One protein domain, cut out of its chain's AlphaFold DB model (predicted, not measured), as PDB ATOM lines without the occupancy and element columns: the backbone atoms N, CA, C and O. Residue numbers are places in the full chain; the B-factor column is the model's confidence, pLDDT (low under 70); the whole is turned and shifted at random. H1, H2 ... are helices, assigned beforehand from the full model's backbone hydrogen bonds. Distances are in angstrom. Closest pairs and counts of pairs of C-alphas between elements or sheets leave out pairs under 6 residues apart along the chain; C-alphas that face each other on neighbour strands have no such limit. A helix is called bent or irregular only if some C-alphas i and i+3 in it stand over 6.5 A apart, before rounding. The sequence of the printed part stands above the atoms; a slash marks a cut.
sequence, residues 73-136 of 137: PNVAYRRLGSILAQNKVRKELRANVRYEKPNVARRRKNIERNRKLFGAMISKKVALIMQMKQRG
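What this domain is: This is residues 73 to 136 of the 137 residues of an uncharacterized protein of Rhizopus delemar (strain RA 99-880 / ATCC MYA-4621 / FGSC 9543 / NRRL 43880) (UniProt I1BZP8). Picture a wide open hook: one long, nearly straight helix, H3, makes the long side, the loop of residues 97 to 101 turns the corner at its start, and the short helix H2 leads on from that loop to a second arm, H1. The space between H1 and H3 is empty, there is no packed core, and the hook lies nearly in one plane. The printed part has 64 residues with three named helices, in the order H1, H2, H3 along the chain, and no named strand; the class is all helix. The whole is extended, with a radius of gyration of the C-alphas of 18.1 A, and it is flat, spanning 54 by 42 by 10 A along its three main axes.

How they stand to each other: Begin with the longest helix, H3, residues 102 to 134, which touches no helix. Go back from Pro 102 across a tight link of 5 residues and you come to H2, residues 89 to 96; H2 and H3 are apart. Go back again from Val 89 across a tight link of 2 residues and you reach H1, residues 73 to 86. H1 and H2 are close but not clearly touching, with 1 pair of C-alphas within 8 A: look at Leu 84 and Arg 90, their closest C-alphas, 6.7 A apart. Their lines stand at a steep tilt of 52 degrees, and they run the same way, with their centres 16.8 A apart. H1 and H3 are apart. In the backbones of H1, H2 and H3, every O i to N i+4 pair is within hydrogen-bond range.

Where its parts are: Find C-alpha 102 at (79.303, 94.413, 33.158); from there H3 runs through 33 residues to C-alpha 134 at (111.123, 61.513, 19.654), 47.7 A from first to last C-alpha. H2, with 8 residues, runs from Val 89 to Asn 96. For H1, with 14 residues, start at C-alpha 73 at (100.545, 96.769, -1.368) and read on to Gln 86, 20.0 A from first to last C-alpha. None of the three helices is bent or irregular.

The domain as a whole: The two C-alphas farthest apart are those of Tyr 99 and Gly 136, 54.6 A, while the first and last printed C-alphas, Pro 73 and Gly 136, are 47.8 A apart. Look along residues 106 to 136, of which 106 to 134 belong to H3, and along residues 73 to 80 of H1: both stretches stand free. The printed part has no cut from 73 to 136, and no link between its helices is long. The mean pLDDT of the printed part is 96.2, and no printed residue is under 70.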
ATOM      1  N   PRO A  73     101.724  96.498  -2.188       92.50
ATOM      2  CA  PRO A  73     100.545  96.769  -1.368       92.50
ATOM      3  C   PRO A  73      99.928  95.494  -0.772       92.50
ATOM      4  O   PRO A  73      99.448  95.506   0.361       92.50
ATOM      5  N   ASN A  74      99.994  94.358  -1.472       94.50
ATOM      6  CA  ASN A  74      99.402  93.105  -0.996       94.50
ATOM      7  C   ASN A  74     100.106  92.592   0.266       94.50
ATOM      8  O   ASN A  74      99.459  92.177   1.231       94.50
ATOM      9  N   VAL A  75     101.439  92.656   0.293       93.25
ATOM     10  CA  VAL A  75     102.235  92.277   1.473       93.25
ATOM     11  C   VAL A  75     101.952  93.230   2.634       93.25
ATOM     12  O   VAL A  75     101.776  92.783   3.771       93.25
ATOM     13  N   ALA A  76     101.832  94.524   2.337       94.31
ATOM     14  CA  ALA A  76     101.431  95.550   3.290       94.31
ATOM     15  C   ALA A  76     100.083  95.222   3.956       94.31
ATOM     16  O   ALA A  76     100.015  95.154   5.186       94.31
ATOM     17  N   TYR A  77      99.037  94.914   3.183       95.00
ATOM     18  CA  TYR A  77      97.725  94.567   3.739       95.00
ATOM     19  C   TYR A  77      97.755  93.309   4.610       95.00
ATOM     20  O   TYR A  77      97.125  93.285   5.671       95.00
ATOM     21  N   ARG A  78      98.511  92.274   4.221       94.81
ATOM     22  CA  ARG A  78      98.663  91.059   5.043       94.81
ATOM     23  C   ARG A  78      99.359  91.366   6.366       94.81
ATOM     24  O   ARG A  78      98.890  90.932   7.419       94.81
ATOM     25  N   ARG A  79     100.438  92.154   6.329       94.19
ATOM     26  CA  ARG A  79     101.171  92.578   7.529       94.19
ATOM     27  C   ARG A  79     100.290  93.416   8.454       94.19
ATOM     28  O   ARG A  79     100.215  93.119   9.645       94.19
ATOM     29  N   LEU A  80      99.585  94.406   7.908       94.75
ATOM     30  CA  LEU A  80      98.632  95.224   8.656       94.75
ATOM     31  C   LEU A  80      97.526  94.358   9.277       94.75
ATOM     32  O   LEU A  80      97.199  94.519  10.452       94.75
ATOM     33  N   GLY A  81      97.000  93.383   8.531       95.38
ATOM     34  CA  GLY A  81      96.029  92.413   9.034       95.38
ATOM     35  C   GLY A  81      96.526  91.652  10.267       95.38
ATOM     36  O   GLY A  81      95.797  91.551  11.256       95.38
ATOM     37  N   SER A  82      97.776  91.179  10.242       95.44
ATOM     38  CA  SER A  82      98.416  90.509  11.382       95.44
ATOM     39  C   SER A  82      98.600  91.437  12.584       95.44
ATOM     40  O   SER A  82      98.270  91.043  13.702       95.44
ATOM     41  N   ILE A  83      99.054  92.677  12.369       95.25
ATOM     42  CA  ILE A  83      99.223  93.683  13.433       95.25
ATOM     43  C   ILE A  83      97.882  93.959  14.128       95.25
ATOM     44  O   ILE A  83      97.773  93.878  15.353       95.25
ATOM     45  N   LEU A  84      96.823  94.207  13.353       95.00
ATOM     46  CA  LEU A  84      95.485  94.463  13.895       95.00
ATOM     47  C   LEU A  84      94.907  93.251  14.644       95.00
ATOM     48  O   LEU A  84      94.129  93.426  15.587       95.00
ATOM     49  N   ALA A  85      95.274  92.029  14.246       94.50
ATOM     50  CA  ALA A  85      94.882  90.803  14.935       94.50
ATOM     51  C   ALA A  85      95.632  90.619  16.266       94.50
ATOM     52  O   ALA A  85      94.998  90.325  17.282       94.50
ATOM     53  N   GLN A  86      96.950  90.843  16.285       93.88
ATOM     54  CA  GLN A  86      97.787  90.768  17.492       93.88
ATOM     55  C   GLN A  86      97.343  91.788  18.547       93.88
ATOM     56  O   GLN A  86      97.140  91.431  19.709       93.88
ATOM     57  N   ASN A  87      97.070  93.019  18.110       94.19
ATOM     58  CA  ASN A  87      96.564  94.098  18.959       94.19
ATOM     59  C   ASN A  87      95.071  93.963  19.296       94.19
ATOM     60  O   ASN A  87      94.523  94.815  19.985       94.19
ATOM     61  N   LYS A  88      94.390  92.913  18.812       93.56
ATOM     62  CA  LYS A  88      92.967  92.606  19.065       93.56
ATOM     63  C   LYS A  88      91.980  93.719  18.688       93.56
ATOM     64  O   LYS A  88      90.807  93.623  19.048       93.56
ATOM     65  N   VAL A  89      92.395  94.693  17.878       93.56
ATOM     66  CA  VAL A  89      91.606  95.882  17.507       93.56
ATOM     67  C   VAL A  89      90.246  95.491  16.935       93.56
ATOM     68  O   VAL A  89      89.205  95.956  17.383       93.56
ATOM     69  N   ARG A  90      90.226  94.548  15.985       93.50
ATOM     70  CA  ARG A  90      88.980  94.078  15.358       93.50
ATOM     71  C   ARG A  90      88.029  93.405  16.349       93.50
ATOM     72  O   ARG A  90      86.817  93.505  16.192       93.50
ATOM     73  N   LYS A  91      88.565  92.697  17.348       93.81
ATOM     74  CA  LYS A  91      87.755  92.036  18.378       93.81
ATOM     75  C   LYS A  91      87.149  93.068  19.326       93.81
ATOM     76  O   LYS A  91      85.983  92.939  19.677       93.81
ATOM     77  N   GLU A  92      87.926  94.076  19.706       92.44
ATOM     78  CA  GLU A  92      87.466  95.181  20.550       92.44
ATOM     79  C   GLU A  92      86.390  96.009  19.854       92.44
ATOM     80  O   GLU A  92      85.334  96.219  20.437       92.44
ATOM     81  N   LEU A  93      86.593  96.368  18.580       94.19
ATOM     82  CA  LEU A  93      85.579  97.062  17.785       94.19
ATOM     83  C   LEU A  93      84.262  96.286  17.763       94.19
ATOM     84  O   LEU A  93      83.226  96.861  18.071       94.19
ATOM     85  N   ARG A  94      84.298  94.972  17.489       94.38
ATOM     86  CA  ARG A  94      83.091  94.122  17.509       94.38
ATOM     87  C   ARG A  94      82.427  94.062  18.884       94.38
ATOM     88  O   ARG A  94      81.205  94.084  18.956       94.38
ATOM     89  N   ALA A  95      83.212  93.967  19.957       93.19
ATOM     90  CA  ALA A  95      82.684  93.943  21.319       93.19
ATOM     91  C   ALA A  95      82.044  95.283  21.721       93.19
ATOM     92  O   ALA A  95      81.090  95.282  22.488       93.19
ATOM     93  N   ASN A  96      82.542  96.396  21.175       94.12
ATOM     94  CA  ASN A  96      82.079  97.748  21.480       94.12
ATOM     95  C   ASN A  96      80.940  98.240  20.569       94.12
ATOM     96  O   ASN A  96      80.429  99.329  20.805       94.12
ATOM     97  N   VAL A  97      80.514  97.472  19.551       95.75
ATOM     98  CA  VAL A  97      79.377  97.856  18.680       95.75
ATOM     99  C   VAL A  97      78.097  98.071  19.492       95.75
ATOM    100  O   VAL A  97      77.276  98.914  19.144       95.75
ATOM    101  N   ARG A  98      77.907  97.301  20.569       96.38
ATOM    102  CA  ARG A  98      76.759  97.421  21.471       96.38
ATOM    103  C   ARG A  98      77.225  97.399  22.916       96.38
ATOM    104  O   ARG A  98      78.239  96.788  23.240       96.38
ATOM    105  N   TYR A  99      76.441  98.021  23.788       96.62
ATOM    106  CA  TYR A  99      76.679  97.952  25.221       96.62
ATOM    107  C   TYR A  99      76.548  96.508  25.737       96.62
ATOM    108  O   TYR A  99      75.523  95.852  25.547       96.62
ATOM    109  N   GLU A 100      77.581  96.030  26.432       96.69
ATOM    110  CA  GLU A 100      77.586  94.754  27.150       96.69
ATOM    111  C   GLU A 100      77.460  95.030  28.657       96.69
ATOM    112  O   GLU A 100      78.313  95.694  29.253       96.69
ATOM    113  N   LYS A 101      76.419  94.489  29.308       97.88
ATOM    114  CA  LYS A 101      76.244  94.596  30.769       97.88
ATOM    115  C   LYS A 101      77.506  94.078  31.488       97.88
ATOM    116  O   LYS A 101      77.988  92.992  31.147       97.88
ATOM    117  N   PRO A 102      78.014  94.748  32.542       97.44
ATOM    118  CA  PRO A 102      79.303  94.413  33.158       97.44
ATOM    119  C   PRO A 102      79.408  92.965  33.654       97.44
ATOM    120  O   PRO A 102      80.463  92.348  33.537       97.44
ATOM    121  N   ASN A 103      78.324  92.383  34.174       98.06
ATOM    122  CA  ASN A 103      78.326  90.986  34.627       98.06
ATOM    123  C   ASN A 103      78.473  89.995  33.463       98.06
ATOM    124  O   ASN A 103      79.201  89.008  33.583       98.06
ATOM    125  N   VAL A 104      77.843  90.288  32.323       97.50
ATOM    126  CA  VAL A 104      77.971  89.487  31.098       97.50
ATOM    127  C   VAL A 104      79.406  89.574  30.576       97.50
ATOM    128  O   VAL A 104      80.038  88.538  30.362       97.50
ATOM    129  N   ALA A 105      79.977  90.784  30.539       96.50
ATOM    130  CA  ALA A 105      81.369  91.005  30.149       96.50
ATOM    131  C   ALA A 105      82.365  90.249  31.046       96.50
ATOM    132  O   ALA A 105      83.320  89.644  30.550       96.50
ATOM    133  N   ARG A 106      82.147  90.239  32.372       97.94
ATOM    134  CA  ARG A 106      82.967  89.464  33.323       97.94
ATOM    135  C   ARG A 106      82.877  87.962  33.045       97.94
ATOM    136  O   ARG A 106      83.915  87.306  32.945       97.94
ATOM    137  N   ARG A 107      81.662  87.424  32.870       98.19
ATOM    138  CA  ARG A 107      81.440  85.999  32.571       98.19
ATOM    139  C   ARG A 107      82.130  85.596  31.268       98.19
ATOM    140  O   ARG A 107      82.874  84.617  31.254       98.19
ATOM    141  N   ARG A 108      81.953  86.381  30.202       96.50
ATOM    142  CA  ARG A 108      82.602  86.157  28.903       96.50
ATOM    143  C   ARG A 108      84.126  86.149  29.027       96.50
ATOM    144  O   ARG A 108      84.760  85.186  28.602       96.50
ATOM    145  N   LYS A 109      84.720  87.169  29.662       96.12
ATOM    146  CA  LYS A 109      86.178  87.256  29.882       96.12
ATOM    147  C   LYS A 109      86.721  86.059  30.669       96.12
ATOM    148  O   LYS A 109      87.798  85.564  30.340       96.12
ATOM    149  N   ASN A 110      85.986  85.570  31.669       97.94
ATOM    150  CA  ASN A 110      86.387  84.392  32.437       97.94
ATOM    151  C   ASN A 110      86.374  83.112  31.581       97.94
ATOM    152  O   ASN A 110      87.341  82.353  31.580       97.94
ATOM    153  N   ILE A 111      85.319  82.898  30.790       97.69
ATOM    154  CA  ILE A 111      85.222  81.749  29.871       97.69
ATOM    155  C   ILE A 111      86.345  81.796  28.827       97.69
ATOM    156  O   ILE A 111      87.013  80.792  28.589       97.69
ATOM    157  N   GLU A 112      86.598  82.964  28.233       96.38
ATOM    158  CA  GLU A 112      87.688  83.151  27.270       96.38
ATOM    159  C   GLU A 112      89.063  82.872  27.894       96.38
ATOM    160  O   GLU A 112      89.893  82.195  27.282       96.38
ATOM    161  N   ARG A 113      89.302  83.353  29.122       97.56
ATOM    162  CA  ARG A 113      90.533  83.071  29.871       97.56
ATOM    163  C   ARG A 113      90.697  81.571  30.099       97.56
ATOM    164  O   ARG A 113      91.765  81.047  29.795       97.56
ATOM    165  N   ASN A 114      89.661  80.884  30.576       98.25
ATOM    166  CA  ASN A 114      89.714  79.444  30.826       98.25
ATOM    167  C   ASN A 114      89.988  78.649  29.548       98.25
ATOM    168  O   ASN A 114      90.876  77.804  29.548       98.25
ATOM    169  N   ARG A 115      89.327  78.976  28.429       97.94
ATOM    170  CA  ARG A 115      89.605  78.344  27.125       97.94
ATOM    171  C   ARG A 115      91.062  78.531  26.694       97.94
ATOM    172  O   ARG A 115      91.687  77.583  26.227       97.94
ATOM    173  N   LYS A 116      91.622  79.730  26.889       96.88
ATOM    174  CA  LYS A 116      93.032  80.013  26.579       96.88
ATOM    175  C   LYS A 116      93.988  79.201  27.459       96.88
ATOM    176  O   LYS A 116      94.949  78.637  26.943       96.88
ATOM    177  N   LEU A 117      93.738  79.156  28.768       98.00
ATOM    178  CA  LEU A 117      94.563  78.401  29.717       98.00
ATOM    179  C   LEU A 117      94.498  76.896  29.439       98.00
ATOM    180  O   LEU A 117      95.533  76.235  29.426       98.00
ATOM    181  N   PHE A 118      93.304  76.382  29.150       98.31
ATOM    182  CA  PHE A 118      93.084  74.985  28.796       98.31
ATOM    183  C   PHE A 118      93.840  74.595  27.524       98.31
ATOM    184  O   PHE A 118      94.605  73.634  27.539       98.31
ATOM    185  N   GLY A 119      93.714  75.392  26.455       98.25
ATOM    186  CA  GLY A 119      94.461  75.173  25.216       98.25
ATOM    187  C   GLY A 119      95.972  75.161  25.449       98.25
ATOM    188  O   GLY A 119      96.648  74.226  25.037       98.25
ATOM    189  N   ALA A 120      96.499  76.137  26.198       98.06
ATOM    190  CA  ALA A 120      97.923  76.189  26.528       98.06
ATOM    191  C   ALA A 120      98.392  74.974  27.350       98.06
ATOM    192  O   ALA A 120      99.493  74.472  27.133       98.06
ATOM    193  N   MET A 121      97.572  74.490  28.285       98.50
ATOM    194  CA  MET A 121      97.880  73.301  29.080       98.50
ATOM    195  C   MET A 121      97.931  72.041  28.210       98.50
ATOM    196  O   MET A 121      98.879  71.266  28.330       98.50
ATOM    197  N   ILE A 122      96.955  71.852  27.318       98.44
ATOM    198  CA  ILE A 122      96.949  70.724  26.379       98.44
ATOM    199  C   ILE A 122      98.164  70.794  25.462       98.44
ATOM    200  O   ILE A 122      98.875  69.803  25.341       98.44
ATOM    201  N   SER A 123      98.449  71.956  24.870       97.81
ATOM    202  CA  SER A 123      99.611  72.124  23.993       97.81
ATOM    203  C   SER A 123     100.918  71.748  24.695       97.81
ATOM    204  O   SER A 123     101.748  71.078  24.093       97.81
ATOM    205  N   LYS A 124     101.082  72.098  25.980       98.25
ATOM    206  CA  LYS A 124     102.247  71.680  26.778       98.25
ATOM    207  C   LYS A 124     102.313  70.164  26.970       98.25
ATOM    208  O   LYS A 124     103.379  69.585  26.800       98.25
ATOM    209  N   LYS A 125     101.189  69.523  27.309       98.44
ATOM    210  CA  LYS A 125     101.130  68.061  27.486       98.44
ATOM    211  C   LYS A 125     101.438  67.321  26.185       98.44
ATOM    212  O   LYS A 125     102.228  66.388  26.190       98.44
ATOM    213  N   VAL A 126     100.859  67.765  25.070       98.38
ATOM    214  CA  VAL A 126     101.112  67.182  23.746       98.38
ATOM    215  C   VAL A 126     102.573  67.368  23.346       98.38
ATOM    216  O   VAL A 126     103.200  66.409  22.913       98.38
ATOM    217  N   ALA A 127     103.137  68.561  23.548       97.94
ATOM    218  CA  ALA A 127     104.549  68.816  23.273       97.94
ATOM    219  C   ALA A 127     105.468  67.881  24.075       97.94
ATOM    220  O   ALA A 127     106.406  67.329  23.509       97.94
ATOM    221  N   LEU A 128     105.163  67.646  25.355       97.94
ATOM    222  CA  LEU A 128     105.907  66.701  26.188       97.94
ATOM    223  C   LEU A 128     105.829  65.271  25.634       97.94
ATOM    224  O   LEU A 128     106.856  64.622  25.474       97.94
ATOM    225  N   ILE A 129     104.631  64.795  25.287       97.69
ATOM    226  CA  ILE A 129     104.448  63.455  24.705       97.69
ATOM    227  C   ILE A 129     105.214  63.330  23.380       97.69
ATOM    228  O   ILE A 129     105.876  62.325  23.140       97.69
ATOM    229  N   MET A 130     105.176  64.359  22.530       98.12
ATOM    230  CA  MET A 130     105.939  64.379  21.279       98.12
ATOM    231  C   MET A 130     107.450  64.311  21.523       98.12
ATOM    232  O   MET A 130     108.139  63.594  20.804       98.12
ATOM    233  N   GLN A 131     107.960  65.012  22.539       97.50
ATOM    234  CA  GLN A 131     109.369  64.937  22.936       97.50
ATOM    235  C   GLN A 131     109.745  63.542  23.449       97.50
ATOM    236  O   GLN A 131     110.797  63.025  23.082       97.50
ATOM    237  N   MET A 132     108.886  62.911  24.256       98.00
ATOM    238  CA  MET A 132     109.108  61.544  24.744       98.00
ATOM    239  C   MET A 132     109.162  60.543  23.588       98.00
ATOM    240  O   MET A 132     110.134  59.801  23.474       98.00
ATOM    241  N   LYS A 133     108.197  60.636  22.665       97.19
ATOM    242  CA  LYS A 133     108.153  59.827  21.443       97.19
ATOM    243  C   LYS A 133     109.415  60.000  20.593       97.19
ATOM    244  O   LYS A 133     109.964  59.022  20.100       97.19
ATOM    245  N   GLN A 134     109.887  61.236  20.405       96.00
ATOM    246  CA  GLN A 134     111.123  61.513  19.654       96.00
ATOM    247  C   GLN A 134     112.365  60.914  20.322       96.00
ATOM    248  O   GLN A 134     113.309  60.544  19.631       96.00
ATOM    249  N   ARG A 135     112.360  60.800  21.653       96.00
ATOM    250  CA  ARG A 135     113.426  60.166  22.435       96.00
ATOM    251  C   ARG A 135     113.342  58.629  22.444       96.00
ATOM    252  O   ARG A 135     114.239  57.996  22.991       96.00
ATOM    253  N   GLY A 136     112.312  58.041  21.833       92.75
ATOM    254  CA  GLY A 136     112.111  56.590  21.772       92.75
ATOM    255  C   GLY A 136     111.476  55.986  23.027       92.75
ATOM    256  O   GLY A 136     111.621  54.786  23.244       92.75
TER     257      GLY A 136